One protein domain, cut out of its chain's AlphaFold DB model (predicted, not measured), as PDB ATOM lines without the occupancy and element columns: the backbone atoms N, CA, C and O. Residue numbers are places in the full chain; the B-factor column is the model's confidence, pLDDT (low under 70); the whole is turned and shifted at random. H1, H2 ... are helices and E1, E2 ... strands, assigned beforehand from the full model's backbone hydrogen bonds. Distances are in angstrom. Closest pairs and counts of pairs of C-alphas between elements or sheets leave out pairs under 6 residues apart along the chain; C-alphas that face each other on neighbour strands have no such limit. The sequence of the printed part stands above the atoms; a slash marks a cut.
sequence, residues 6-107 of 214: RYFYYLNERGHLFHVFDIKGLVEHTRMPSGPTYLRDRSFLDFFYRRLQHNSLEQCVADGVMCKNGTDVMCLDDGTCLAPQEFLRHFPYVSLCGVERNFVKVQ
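What this domain is: This is residues 6 to 107 of the 214 residues of an uncharacterized protein of Trypanosoma cruzi (strain CL Brener) (UniProt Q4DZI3). A strongly twisted sheet of five strands makes the core, with the short helices H2 and H4 on its opposite faces, H1 grazing it and H3 off it. Two long loops, residues 28 to 41 and 63 to 83, reach to opposite ends of the whole. The 102 printed residues run E1 E2 H1 H2 E3 H3 H4 E4 E5, class mixed, helices and strands; the mixed sheet has the order E2 E1 E5 E4 E3. It is compact, radius of gyration of the C-alphas 13.3 A, spanning 39 by 30 by 19 A.

Where its parts are: E1, residues 6 to 11, begins with C-alpha 6 at (145.029, 159.494, 218.157) and is 16.5 A long. E2 is 17 to 20, H1 23 to 27, H2 42 to 49, E3 52 to 54, H3 57 to 62 and H4 84 to 90. E4, residues 93 to 97, measures 13.0 A; E5, residues 100 to 106, measures 18.9 A and ends with C-alpha 106 at (135.116, 152.229, 206.573).

How they stand to each other: E1 and E5 are parallel, N 9 to O 103 2.8 A. E1 and E2 form an antiparallel hairpin, N 18 to O 10 2.8 A, as do E4 and E5, N 95 to O 102 2.8 A. E3 is antiparallel to E4, N 53 to O 94 2.9 A. H2 is on the sheet, its closest C-alphas to E4 being Phe 48 and Ser 95, 5.9 A. On the opposite face, H4 stands up from the sheet at a height of 10.5 A. H1 only grazes the sheet. H3 is not on it, and is close to but not clearly touching H4, C-alphas of Leu 57 and Pro 84 7.1 A apart. In the four helices every O i to N i+4 pair is within hydrogen-bond range.

The domain as a whole: The farthest C-alphas, Pro 36 and Asn 69, are 40.2 A apart. The printed part has no cut. The links H1 to H2 and H3 to H4 are long. Mean pLDDT of the printed part is 91.5; residues 67 to 70 are under 70.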
ATOM      1  N   ARG A   6     146.091 160.272 218.798       91.43
ATOM      2  CA  ARG A   6     145.029 159.494 218.157       91.43
ATOM      3  C   ARG A   6     144.223 160.410 217.250       91.43
ATOM      4  O   ARG A   6     143.827 161.492 217.658       91.43
ATOM      5  N   TYR A   7     143.987 159.958 216.031       94.98
ATOM      6  CA  TYR A   7     143.125 160.628 215.069       94.98
ATOM      7  C   TYR A   7     142.149 159.615 214.497       94.98
ATOM      8  O   TYR A   7     142.475 158.433 214.367       94.98
ATOM      9  N   PHE A   8     140.962 160.085 214.144       95.75
ATOM     10  CA  PHE A   8     139.873 159.243 213.677       95.75
ATOM     11  C   PHE A   8     139.465 159.666 212.284       95.75
ATOM     12  O   PHE A   8     139.356 160.856 211.987       95.75
ATOM     13  N   TYR A   9     139.244 158.678 211.429       97.39
ATOM     14  CA  TYR A   9     138.874 158.894 210.048       97.39
ATOM     15  C   TYR A   9     137.689 158.039 209.645       97.39
ATOM     16  O   TYR A   9     137.482 156.934 210.151       97.39
ATOM     17  N   TYR A  10     136.945 158.554 208.676       97.58
ATOM     18  CA  TYR A  10     135.892 157.836 207.982       97.58
ATOM     19  C   TYR A  10     136.205 157.784 206.487       97.58
ATOM     20  O   TYR A  10     136.465 158.823 205.880       97.58
ATOM     21  N   LEU A  11     136.188 156.587 205.905       97.86
ATOM     22  CA  LEU A  11     136.332 156.358 204.468       97.86
ATOM     23  C   LEU A  11     134.978 155.980 203.870       97.86
ATOM     24  O   LEU A  11     134.407 154.951 204.235       97.86
ATOM     25  N   ASN A  12     134.483 156.797 202.941       96.46
ATOM     26  CA  ASN A  12     133.227 156.527 202.244       96.46
ATOM     27  C   ASN A  12     133.431 155.742 200.935       96.46
ATOM     28  O   ASN A  12     134.549 155.590 200.444       96.46
ATOM     29  N   GLU A  13     132.328 155.317 200.319       95.00
ATOM     30  CA  GLU A  13     132.295 154.585 199.038       95.00
ATOM     31  C   GLU A  13     132.889 155.346 197.837       95.00
ATOM     32  O   GLU A  13     133.178 154.754 196.801       95.00
ATOM     33  N   ARG A  14     133.080 156.669 197.957       95.46
ATOM     34  CA  ARG A  14     133.689 157.517 196.916       95.46
ATOM     35  C   ARG A  14     135.210 157.613 197.050       95.46
ATOM     36  O   ARG A  14     135.843 158.305 196.258       95.46
ATOM     37  N   GLY A  15     135.796 156.967 198.057       96.68
ATOM     38  CA  GLY A  15     137.225 157.053 198.352       96.68
ATOM     39  C   GLY A  15     137.636 158.340 199.066       96.68
ATOM     40  O   GLY A  15     138.818 158.670 199.109       96.68
ATOM     41  N   HIS A  16     136.682 159.087 199.627       97.25
ATOM     42  CA  HIS A  16     136.975 160.274 200.422       97.25
ATOM     43  C   HIS A  16     137.287 159.883 201.866       97.25
ATOM     44  O   HIS A  16     136.464 159.260 202.540       97.25
ATOM     45  N   LEU A  17     138.463 160.296 202.343       98.07
ATOM     46  CA  LEU A  17     138.918 160.095 203.715       98.07
ATOM     47  C   LEU A  17     138.686 161.371 204.538       98.07
ATOM     48  O   LEU A  17     139.344 162.391 204.325       98.07
ATOM     49  N   PHE A  18     137.745 161.325 205.474       97.55
ATOM     50  CA  PHE A  18     137.365 162.454 206.322       97.55
ATOM     51  C   PHE A  18     138.031 162.352 207.682       97.55
ATOM     52  O   PHE A  18     137.960 161.295 208.300       97.55
ATOM     53  N   HIS A  19     138.608 163.448 208.174       95.68
ATOM     54  CA  HIS A  19     138.975 163.553 209.584       95.68
ATOM     55  C   HIS A  19     137.712 163.745 210.435       95.68
ATOM     56  O   HIS A  19     136.856 164.571 210.109       95.68
ATOM     57  N   VAL A  20     137.589 162.981 211.515       94.93
ATOM     58  CA  VAL A  20     136.406 162.921 212.375       94.93
ATOM     59  C   VAL A  20     136.736 163.547 213.721       94.93
ATOM     60  O   VAL A  20     137.662 163.118 214.402       94.93
ATOM     61  N   PHE A  21     135.945 164.544 214.110       91.66
ATOM     62  CA  PHE A  21     136.011 165.154 215.440       91.66
ATOM     63  C   PHE A  21     134.890 164.663 216.363       91.66
ATOM     64  O   PHE A  21     135.093 164.543 217.563       91.66
ATOM     65  N   ASP A  22     133.717 164.380 215.794       93.51
ATOM     66  CA  ASP A  22     132.548 163.854 216.501       93.51
ATOM     67  C   ASP A  22     132.530 162.329 216.367       93.51
ATOM     68  O   ASP A  22     131.908 161.767 215.458       93.51
ATOM     69  N   ILE A  23     133.317 161.662 217.213       94.67
ATOM     70  CA  ILE A  23     133.476 160.208 217.190       94.67
ATOM     71  C   ILE A  23     132.185 159.557 217.675       94.67
ATOM     72  O   ILE A  23     131.729 158.590 217.063       94.67
ATOM     73  N   LYS A  24     131.559 160.129 218.708       94.75
ATOM     74  CA  LYS A  24     130.254 159.707 219.212       94.75
ATOM     75  C   LYS A  24     129.217 159.674 218.094       94.75
ATOM     76  O   LYS A  24     128.599 158.637 217.868       94.75
ATOM     77  N   GLY A  25     129.078 160.767 217.343       95.29
ATOM     78  CA  GLY A  25     128.121 160.854 216.244       95.29
ATOM     79  C   GLY A  25     128.383 159.843 215.126       95.29
ATOM     80  O   GLY A  25     127.440 159.293 214.553       95.29
ATOM     81  N   LEU A  26     129.656 159.542 214.851       95.91
ATOM     82  CA  LEU A  26     130.050 158.516 213.883       95.91
ATOM     83  C   LEU A  26     129.712 157.095 214.363       95.91
ATOM     84  O   LEU A  26     129.262 156.263 213.571       95.91
ATOM     85  N   VAL A  27     129.966 156.799 215.640       94.70
ATOM     86  CA  VAL A  27     129.730 155.488 216.263       94.70
ATOM     87  C   VAL A  27     128.236 155.212 216.411       94.70
ATOM     88  O   VAL A  27     127.780 154.134 216.043       94.70
ATOM     89  N   GLU A  28     127.467 156.201 216.860       94.34
ATOM     90  CA  GLU A  28     126.011 156.112 217.036       94.34
ATOM     91  C   GLU A  28     125.239 156.253 215.715       94.34
ATOM     92  O   GLU A  28     124.012 156.212 215.706       94.34
ATOM     93  N   HIS A  29     125.939 156.433 214.590       92.20
ATOM     94  CA  HIS A  29     125.353 156.666 213.269       92.20
ATOM     95  C   HIS A  29     124.431 157.902 213.189       92.20
ATOM     96  O   HIS A  29     123.636 158.027 212.259       92.20
ATOM     97  N   THR A  30     124.552 158.843 214.127       94.27
ATOM     98  CA  THR A  30     123.756 160.081 214.167       94.27
ATOM     99  C   THR A  30     124.380 161.201 213.337       94.27
ATOM    100  O   THR A  30     123.675 162.108 212.888       94.27
ATOM    101  N   ARG A  31     125.694 161.140 213.085       91.84
ATOM    102  CA  ARG A  31     126.415 162.101 212.246       91.84
ATOM    103  C   ARG A  31     127.493 161.415 211.412       91.84
ATOM    104  O   ARG A  31     128.551 161.049 211.911       91.84
ATOM    105  N   MET A  32     127.245 161.321 210.108       90.76
ATOM    106  CA  MET A  32     128.228 160.832 209.139       90.76
ATOM    107  C   MET A  32     128.971 161.998 208.474       90.76
ATOM    108  O   MET A  32     128.318 162.922 207.972       90.76
ATOM    109  N   PRO A  33     130.318 161.975 208.427       91.08
ATOM    110  CA  PRO A  33     131.087 162.963 207.687       91.08
ATOM    111  C   PRO A  33     130.669 163.004 206.219       91.08
ATOM    112  O   PRO A  33     130.624 161.987 205.526       91.08
ATOM    113  N   SER A  34     130.365 164.203 205.743       87.85
ATOM    114  CA  SER A  34     129.995 164.465 204.359       87.85
ATOM    115  C   SER A  34     130.458 165.865 203.954       87.85
ATOM    116  O   SER A  34     130.846 166.675 204.796       87.85
ATOM    117  N   GLY A  35     130.455 166.147 202.650       85.65
ATOM    118  CA  GLY A  35     130.849 167.451 202.112       85.65
ATOM    119  C   GLY A  35     132.296 167.519 201.599       85.65
ATOM    120  O   GLY A  35     132.924 166.488 201.349       85.65
ATOM    121  N   PRO A  36     132.827 168.734 201.368       86.43
ATOM    122  CA  PRO A  36     134.079 168.937 200.639       86.43
ATOM    123  C   PRO A  36     135.342 168.889 201.517       86.43
ATOM    124  O   PRO A  36     136.431 169.113 200.992       86.43
ATOM    125  N   THR A  37     135.222 168.632 202.821       89.80
ATOM    126  CA  THR A  37     136.307 168.714 203.820       89.80
ATOM    127  C   THR A  37     137.019 167.379 204.063       89.80
ATOM    128  O   THR A  37     137.440 167.084 205.178       89.80
ATOM    129  N   TYR A  38     137.138 166.543 203.032       95.55
ATOM    130  CA  TYR A  38     137.971 165.339 203.080       95.55
ATOM    131  C   TYR A  38     139.422 165.660 202.703       95.55
ATOM    132  O   TYR A  38     139.715 166.685 202.079       95.55
ATOM    133  N   LEU A  39     140.340 164.772 203.077       96.02
ATOM    134  CA  LEU A  39     141.761 164.899 202.777       96.02
ATOM    135  C   LEU A  39     142.039 164.737 201.278       96.02
ATOM    136  O   LEU A  39     141.543 163.809 200.642       96.02
ATOM    137  N   ARG A  40     142.866 165.630 200.722       95.31
ATOM    138  CA  ARG A  40     143.232 165.646 199.292       95.31
ATOM    139  C   ARG A  40     144.734 165.672 199.019       95.31
ATOM    140  O   ARG A  40     145.136 165.570 197.863       95.31
ATOM    141  N   ASP A  41     145.560 165.842 200.049       96.75
ATOM    142  CA  ASP A  41     147.012 165.851 199.880       96.75
ATOM    143  C   ASP A  41     147.471 164.467 199.405       96.75
ATOM    144  O   ASP A  41     147.396 163.484 200.143       96.75
ATOM    145  N   ARG A  42     147.917 164.388 198.146       97.18
ATOM    146  CA  ARG A  42     148.266 163.115 197.502       97.18
ATOM    147  C   ARG A  42     149.426 162.429 198.219       97.18
ATOM    148  O   ARG A  42     149.376 161.222 198.432       97.18
ATOM    149  N   SER A  43     150.439 163.189 198.635       97.36
ATOM    150  CA  SER A  43     151.610 162.646 199.325       97.36
ATOM    151  C   SER A  43     151.244 162.117 200.708       97.36
ATOM    152  O   SER A  43     151.695 161.035 201.085       97.36
ATOM    153  N   PHE A  44     150.390 162.835 201.441       96.85
ATOM    154  CA  PHE A  44     149.855 162.362 202.714       96.85
ATOM    155  C   PHE A  44     149.010 161.100 202.536       96.85
ATOM    156  O   PHE A  44     149.214 160.130 203.259       96.85
ATOM    157  N   LEU A  45     148.089 161.082 201.569       98.16
ATOM    158  CA  LEU A  45     147.244 159.917 201.301       98.16
ATOM    159  C   LEU A  45     148.104 158.692 200.970       98.16
ATOM    160  O   LEU A  45     147.939 157.637 201.577       98.16
ATOM    161  N   ASP A  46     149.097 158.826 200.099       98.21
ATOM    162  CA  ASP A  46     149.990 157.712 199.774       98.21
ATOM    163  C   ASP A  46     150.795 157.249 200.995       98.21
ATOM    164  O   ASP A  46     150.957 156.048 201.233       98.21
ATOM    165  N   PHE A  47     151.275 158.196 201.807       97.67
ATOM    166  CA  PHE A  47     151.973 157.915 203.060       97.67
ATOM    167  C   PHE A  47     151.088 157.156 204.059       97.67
ATOM    168  O   PHE A  47     151.560 156.198 204.685       97.67
ATOM    169  N   PHE A  48     149.826 157.566 204.177       98.04
ATOM    170  CA  PHE A  48     148.803 156.986 205.034       98.04
ATOM    171  C   PHE A  48     148.467 155.560 204.598       98.04
ATOM    172  O   PHE A  48     148.570 154.628 205.397       98.04
ATOM    173  N   TYR A  49     148.125 155.358 203.325       97.87
ATOM    174  CA  TYR A  49     147.684 154.063 202.806       97.87
ATOM    175  C   TYR A  49     148.809 153.025 202.777       97.87
ATOM    176  O   TYR A  49     148.583 151.873 203.135       97.87
ATOM    177  N   ARG A  50     150.059 153.422 202.490       96.97
ATOM    178  CA  ARG A  50     151.228 152.521 202.609       96.97
ATOM    179  C   ARG A  50     151.445 151.988 204.031       96.97
ATOM    180  O   ARG A  50     152.180 151.015 204.215       96.97
ATOM    181  N   ARG A  51     150.861 152.642 205.039       96.74
ATOM    182  CA  ARG A  51     150.976 152.282 206.459       96.74
ATOM    183  C   ARG A  51     149.681 151.753 207.062       96.74
ATOM    184  O   ARG A  51     149.718 151.365 208.230       96.74
ATOM    185  N   LEU A  52     148.603 151.715 206.281       97.07
ATOM    186  CA  LEU A  52     147.312 151.180 206.686       97.07
ATOM    187  C   LEU A  52     147.425 149.672 206.925       97.07
ATOM    188  O   LEU A  52     148.060 148.951 206.153       97.07
ATOM    189  N   GLN A  53     146.840 149.213 208.020       95.19
ATOM    190  CA  GLN A  53     146.842 147.820 208.445       95.19
ATOM    191  C   GLN A  53     145.584 147.514 209.256       95.19
ATOM    192  O   GLN A  53     144.878 148.434 209.679       95.19
ATOM    193  N   HIS A  54     145.324 146.230 209.492       94.82
ATOM    194  CA  HIS A  54     144.283 145.818 210.426       94.82
ATOM    195  C   HIS A  54     144.599 146.318 211.834       94.82
ATOM    196  O   HIS A  54     145.746 146.283 212.290       94.82
ATOM    197  N   ASN A  55     143.569 146.813 212.503       93.65
ATOM    198  CA  ASN A  55     143.639 147.185 213.899       93.65
ATOM    199  C   ASN A  55     143.489 145.935 214.777       93.65
ATOM    200  O   ASN A  55     142.769 145.000 214.427       93.65
ATOM    201  N   SER A  56     144.164 145.916 215.922       91.71
ATOM    202  CA  SER A  56     144.092 144.810 216.875       91.71
ATOM    203  C   SER A  56     144.275 145.311 218.304       91.71
ATOM    204  O   SER A  56     144.883 146.361 218.536       91.71
ATOM    205  N   LEU A  57     143.767 144.550 219.278       88.26
ATOM    206  CA  LEU A  57     143.945 144.890 220.694       88.26
ATOM    207  C   LEU A  57     145.420 144.849 221.094       88.26
ATOM    208  O   LEU A  57     145.877 145.733 221.808       88.26
ATOM    209  N   GLU A  58     146.169 143.866 220.590       87.20
ATOM    210  CA  GLU A  58     147.611 143.745 220.824       87.20
ATOM    211  C   GLU A  58     148.350 145.013 220.385       87.20
ATOM    212  O   GLU A  58     149.122 145.584 221.157       87.20
ATOM    213  N   GLN A  59     148.045 145.513 219.183       86.11
ATOM    214  CA  GLN A  59     148.647 146.737 218.668       86.11
ATOM    215  C   GLN A  59     148.209 147.961 219.483       86.11
ATOM    216  O   GLN A  59     149.038 148.814 219.794       86.11
ATOM    217  N   CYS A  60     146.940 148.034 219.897       86.26
ATOM    218  CA  CYS A  60     146.449 149.120 220.745       86.26
ATOM    219  C   CYS A  60     147.154 149.166 222.112       86.26
ATOM    220  O   CYS A  60     147.481 150.250 222.595       86.26
ATOM    221  N   VAL A  61     147.418 148.013 222.735       85.55
ATOM    222  CA  VAL A  61     148.178 147.937 223.991       85.55
ATOM    223  C   VAL A  61     149.643 148.317 223.757       85.55
ATOM    224  O   VAL A  61     150.187 149.135 224.499       85.55
ATOM    225  N   ALA A  62     150.272 147.779 222.707       84.01
ATOM    226  CA  ALA A  62     151.664 148.071 222.356       84.01
ATOM    227  C   ALA A  62     151.900 149.562 222.056       84.01
ATOM    228  O   ALA A  62     152.935 150.118 222.422       84.01
ATOM    229  N   ASP A  63     150.919 150.225 221.444       82.55
ATOM    230  CA  ASP A  63     150.966 151.647 221.104       82.55
ATOM    231  C   ASP A  63     150.609 152.579 222.270       82.55
ATOM    232  O   ASP A  63     150.626 153.802 222.112       82.55
ATOM    233  N   GLY A  64     150.267 152.023 223.437       77.67
ATOM    234  CA  GLY A  64     149.793 152.794 224.584       77.67
ATOM    235  C   GLY A  64     148.441 153.468 224.340       77.67
ATOM    236  O   GLY A  64     148.117 154.443 225.004       77.67
ATOM    237  N   VAL A  65     147.660 152.979 223.376       79.32
ATOM    238  CA  VAL A  65     146.290 153.436 223.106       79.32
ATOM    239  C   VAL A  65     145.316 152.825 224.120       79.32
ATOM    240  O   VAL A  65     144.322 153.460 224.468       79.32
ATOM    241  N   MET A  66     145.622 151.620 224.611       74.47
ATOM    242  CA  MET A  66     144.917 150.934 225.695       74.47
ATOM    243  C   MET A  66     145.831 150.655 226.890       74.47
ATOM    244  O   MET A  66     147.055 150.590 226.768       74.47
ATOM    245  N   CYS A  67     145.220 150.449 228.058       69.67
ATOM    246  CA  CYS A  67     145.913 149.958 229.244       69.67
ATOM    247  C   CYS A  67     146.395 148.506 229.057       69.67
ATOM    248  O   CYS A  67     145.912 147.764 228.199       69.67
ATOM    249  N   LYS A  68     147.324 148.067 229.914       69.84
ATOM    250  CA  LYS A  68     147.974 146.749 229.799       69.84
ATOM    251  C   LYS A  68     147.021 145.554 229.886       69.84
ATOM    252  O   LYS A  68     147.358 144.501 229.359       69.84
ATOM    253  N   ASN A  69     145.864 145.704 230.531       66.34
ATOM    254  CA  ASN A  69     144.935 144.591 230.721       66.34
ATOM    255  C   ASN A  69     144.104 144.298 229.462       66.34
ATOM    256  O   ASN A  69     143.516 143.228 229.374       66.34
ATOM    257  N   GLY A  70     144.036 145.224 228.492       63.79
ATOM    258  CA  GLY A  70     143.268 145.056 227.248       63.79
ATOM    259  C   GLY A  70     141.749 144.909 227.429       63.79
ATOM    260  O   GLY A  70     141.034 144.776 226.440       63.79
ATOM    261  N   THR A  71     141.265 144.923 228.673       70.92
ATOM    262  CA  THR A  71     139.860 144.770 229.070       70.92
ATOM    263  C   THR A  71     139.185 146.091 229.399       70.92
ATOM    264  O   THR A  71     137.958 146.138 229.467       70.92
ATOM    265  N   ASP A  72     139.959 147.148 229.646       79.84
ATOM    266  CA  ASP A  72     139.389 148.401 230.126       79.84
ATOM    267  C   ASP A  72     138.707 149.153 228.985       79.84
ATOM    268  O   ASP A  72     139.123 149.111 227.825       79.84
ATOM    269  N   VAL A  73     137.643 149.862 229.348       86.05
ATOM    270  CA  VAL A  73     136.895 150.730 228.444       86.05
ATOM    271  C   VAL A  73     137.836 151.761 227.814       86.05
ATOM    272  O   VAL A  73     138.602 152.440 228.500       86.05
ATOM    273  N   MET A  74     137.772 151.883 226.491       83.85
ATOM    274  CA  MET A  74     138.544 152.846 225.720       83.85
ATOM    275  C   MET A  74     137.861 154.208 225.750       83.85
ATOM    276  O   MET A  74     136.848 154.403 225.082       83.85
ATOM    277  N   CYS A  75     138.446 155.158 226.480       87.72
ATOM    278  CA  CYS A  75     138.015 156.554 226.462       87.72
ATOM    279  C   CYS A  75     138.722 157.317 225.328       87.72
ATOM    280  O   CYS A  75     139.959 157.415 225.279       87.72
ATOM    281  N   LEU A  76     137.925 157.844 224.405       88.18
ATOM    282  CA  LEU A  76     138.357 158.625 223.252       88.18
ATOM    283  C   LEU A  76     138.319 160.125 223.571       88.18
ATOM    284  O   LEU A  76     137.780 160.548 224.593       88.18
ATOM    285  N   ASP A  77     138.927 160.929 222.704       83.79
ATOM    286  CA  ASP A  77     139.214 162.339 222.996       83.79
ATOM    287  C   ASP A  77     137.951 163.219 223.079       83.79
ATOM    288  O   ASP A  77     137.969 164.254 223.740       83.79
ATOM    289  N   ASP A  78     136.842 162.797 222.464       88.69
ATOM    290  CA  ASP A  78     135.537 163.469 222.548       88.69
ATOM    291  C   ASP A  78     134.665 162.980 223.725       88.69
ATOM    292  O   ASP A  78     133.498 163.357 223.841       88.69
ATOM    293  N   GLY A  79     135.221 162.136 224.600       88.57
ATOM    294  CA  GLY A  79     134.523 161.536 225.737       88.57
ATOM    295  C   GLY A  79     133.759 160.252 225.409       88.57
ATOM    296  O   GLY A  79     133.140 159.679 226.305       88.57
ATOM    297  N   THR A  80     133.799 159.770 224.162       91.53
ATOM    298  CA  THR A  80     133.219 158.470 223.800       91.53
ATOM    299  C   THR A  80     133.956 157.342 224.518       91.53
ATOM    300  O   THR A  80     135.183 157.266 224.477       91.53
ATOM    301  N   CYS A  81     133.206 156.439 225.144       92.22
ATOM    302  CA  CYS A  81     133.730 155.295 225.882       92.22
ATOM    303  C   CYS A  81     133.260 154.001 225.216       92.22
ATOM    304  O   CYS A  81     132.062 153.728 225.219       92.22
ATOM    305  N   LEU A  82     134.180 153.209 224.663       92.75
ATOM    306  CA  LEU A  82     133.856 151.967 223.950       92.75
ATOM    307  C   LEU A  82     134.492 150.760 224.624       92.75
ATOM    308  O   LEU A  82     135.635 150.821 225.079       92.75
ATOM    309  N   ALA A  83     133.791 149.628 224.630       92.57
ATOM    310  CA  ALA A  83     134.446 148.363 224.935       92.57
ATOM    311  C   ALA A  83     135.543 148.077 223.882       92.57
ATOM    312  O   ALA A  83     135.371 148.438 222.716       92.57
ATOM    313  N   PRO A  84     136.642 147.385 224.229       91.11
ATOM    314  CA  PRO A  84     137.736 147.116 223.288       91.11
ATOM    315  C   PRO A  84     137.290 146.471 221.964       91.11
ATOM    316  O   PRO A  84     137.737 146.860 220.886       91.11
ATOM    317  N   GLN A  85     136.360 145.513 222.023       91.52
ATOM    318  CA  GLN A  85     135.822 144.856 220.824       91.52
ATOM    319  C   GLN A  85     134.918 145.777 219.999       91.52
ATOM    320  O   GLN A  85     134.920 145.723 218.771       91.52
ATOM    321  N   GLU A  86     134.168 146.654 220.662       93.86
ATOM    322  CA  GLU A  86     133.342 147.656 219.994       93.86
ATOM    323  C   GLU A  86     134.215 148.689 219.280       93.86
ATOM    324  O   GLU A  86     133.978 149.002 218.113       93.86
ATOM    325  N   PHE A  87     135.303 149.129 219.913       93.93
ATOM    326  CA  PHE A  87     136.300 149.979 219.274       93.93
ATOM    327  C   PHE A  87     136.858 149.350 217.993       93.93
ATOM    328  O   PHE A  87     136.851 150.004 216.952       93.93
ATOM    329  N   LEU A  88     137.287 148.081 218.031       94.18
ATOM    330  CA  LEU A  88     137.782 147.388 216.835       94.18
ATOM    331  C   LEU A  88     136.707 147.222 215.758       94.18
ATOM    332  O   LEU A  88     137.012 147.322 214.573       94.18
ATOM    333  N   ARG A  89     135.448 147.012 216.149       94.94
ATOM    334  CA  ARG A  89     134.326 146.941 215.210       94.94
ATOM    335  C   ARG A  89     134.088 148.277 214.501       94.94
ATOM    336  O   ARG A  89     133.801 148.290 213.305       94.94
ATOM    337  N   HIS A  90     134.188 149.399 215.213       95.97
ATOM    338  CA  HIS A  90     134.026 150.724 214.609       95.97
ATOM    339  C   HIS A  90     135.269 151.178 213.842       95.97
ATOM    340  O   HIS A  90     135.120 151.819 212.802       95.97
ATOM    341  N   PHE A  91     136.461 150.808 214.307       96.25
ATOM    342  CA  PHE A  91     137.751 151.183 213.733       96.25
ATOM    343  C   PHE A  91     138.603 149.946 213.409       96.25
ATOM    344  O   PHE A  91     139.626 149.707 214.061       96.25
ATOM    345  N   PRO A  92     138.213 149.158 212.391       95.63
ATOM    346  CA  PRO A  92     138.890 147.908 212.042       95.63
ATOM    347  C   PRO A  92     140.276 148.104 211.422       95.63
ATOM    348  O   PRO A  92     141.035 147.142 211.308       95.63
ATOM    349  N   TYR A  93     140.636 149.333 211.043       96.77
ATOM    350  CA  TYR A  93     141.931 149.646 210.444       96.77
ATOM    351  C   TYR A  93     142.624 150.797 211.161       96.77
ATOM    352  O   TYR A  93     141.992 151.682 211.740       96.77
ATOM    353  N   VAL A  94     143.950 150.800 211.085       96.31
ATOM    354  CA  VAL A  94     144.799 151.859 211.628       96.31
ATOM    355  C   VAL A  94     145.957 152.146 210.677       96.31
ATOM    356  O   VAL A  94     146.557 151.229 210.120       96.31
ATOM    357  N   SER A  95     146.292 153.421 210.482       96.90
ATOM    358  CA  SER A  95     147.521 153.843 209.809       96.90
ATOM    359  C   SER A  95     148.509 154.450 210.805       96.90
ATOM    360  O   SER A  95     148.224 155.448 211.474       96.90
ATOM    361  N   LEU A  96     149.692 153.838 210.905       94.28
ATOM    362  CA  LEU A  96     150.737 154.215 211.863       94.28
ATOM    363  C   LEU A  96     151.644 155.319 211.298       94.28
ATOM    364  O   LEU A  96     152.636 155.025 210.633       94.28
ATOM    365  N   CYS A  97     151.343 156.589 211.567       92.94
ATOM    366  CA  CYS A  97     152.052 157.742 210.999       92.94
ATOM    367  C   CYS A  97     153.052 158.337 212.006       92.94
ATOM    368  O   CYS A  97     152.822 159.373 212.620       92.94
ATOM    369  N   GLY A  98     154.176 157.648 212.220       88.28
ATOM    370  CA  GLY A  98     155.152 158.044 213.242       88.28
ATOM    371  C   GLY A  98     154.594 157.827 214.652       88.28
ATOM    372  O   GLY A  98     154.293 156.693 215.032       88.28
ATOM    373  N   VAL A  99     154.448 158.905 215.427       89.06
ATOM    374  CA  VAL A  99     153.816 158.867 216.765       89.06
ATOM    375  C   VAL A  99     152.289 158.944 216.706       89.06
ATOM    376  O   VAL A  99     151.626 158.777 217.728       89.06
ATOM    377  N   GLU A 100     151.729 159.196 215.524       92.60
ATOM    378  CA  GLU A 100     150.292 159.324 215.312       92.60
ATOM    379  C   GLU A 100     149.671 157.961 214.983       92.60
ATOM    380  O   GLU A 100     150.256 157.122 214.283       92.60
ATOM    381  N   ARG A 101     148.473 157.732 215.518       94.25
ATOM    382  CA  ARG A 101     147.639 156.550 215.310       94.25
ATOM    383  C   ARG A 101     146.337 156.995 214.676       94.25
ATOM    384  O   ARG A 101     145.498 157.604 215.330       94.25
ATOM    385  N   ASN A 102     146.210 156.713 213.386       96.33
ATOM    386  CA  ASN A 102     145.076 157.142 212.587       96.33
ATOM    387  C   ASN A 102     144.101 155.979 212.413       96.33
ATOM    388  O   ASN A 102     144.309 155.123 211.554       96.33
ATOM    389  N   PHE A 103     143.075 155.926 213.250       96.71
ATOM    390  CA  PHE A 103     142.047 154.891 213.246       96.71
ATOM    391  C   PHE A 103     141.007 155.166 212.165       96.71
ATOM    392  O   PHE A 103     140.593 156.308 211.984       96.71
ATOM    393  N   VAL A 104     140.581 154.132 211.442       97.86
ATOM    394  CA  VAL A 104     139.722 154.284 210.263       97.86
ATOM    395  C   VAL A 104     138.480 153.421 210.393       97.86
ATOM    396  O   VAL A 104     138.565 152.194 210.456       97.86
ATOM    397  N   LYS A 105     137.324 154.083 210.369       97.40
ATOM    398  CA  LYS A 105     136.038 153.465 210.065       97.40
ATOM    399  C   LYS A 105     135.841 153.476 208.557       97.40
ATOM    400  O   LYS A 105     136.062 154.496 207.907       97.40
ATOM    401  N   VAL A 106     135.393 152.359 208.006       96.69
ATOM    402  CA  VAL A 106     135.116 152.229 206.573       96.69
ATOM    403  C   VAL A 106     133.620 152.062 206.353       96.69
ATOM    404  O   VAL A 106     132.926 151.496 207.199       96.69
ATOM    405  N   GLN A 107     133.119 152.579 205.234       95.29
ATOM    406  CA  GLN A 107     131.759 152.305 204.781       95.29
ATOM    407  C   GLN A 107     131.648 150.895 204.192       95.29
ATOM    408  O   GLN A 107     130.722 150.173 204.536       95.29
TER     409      GLN A 107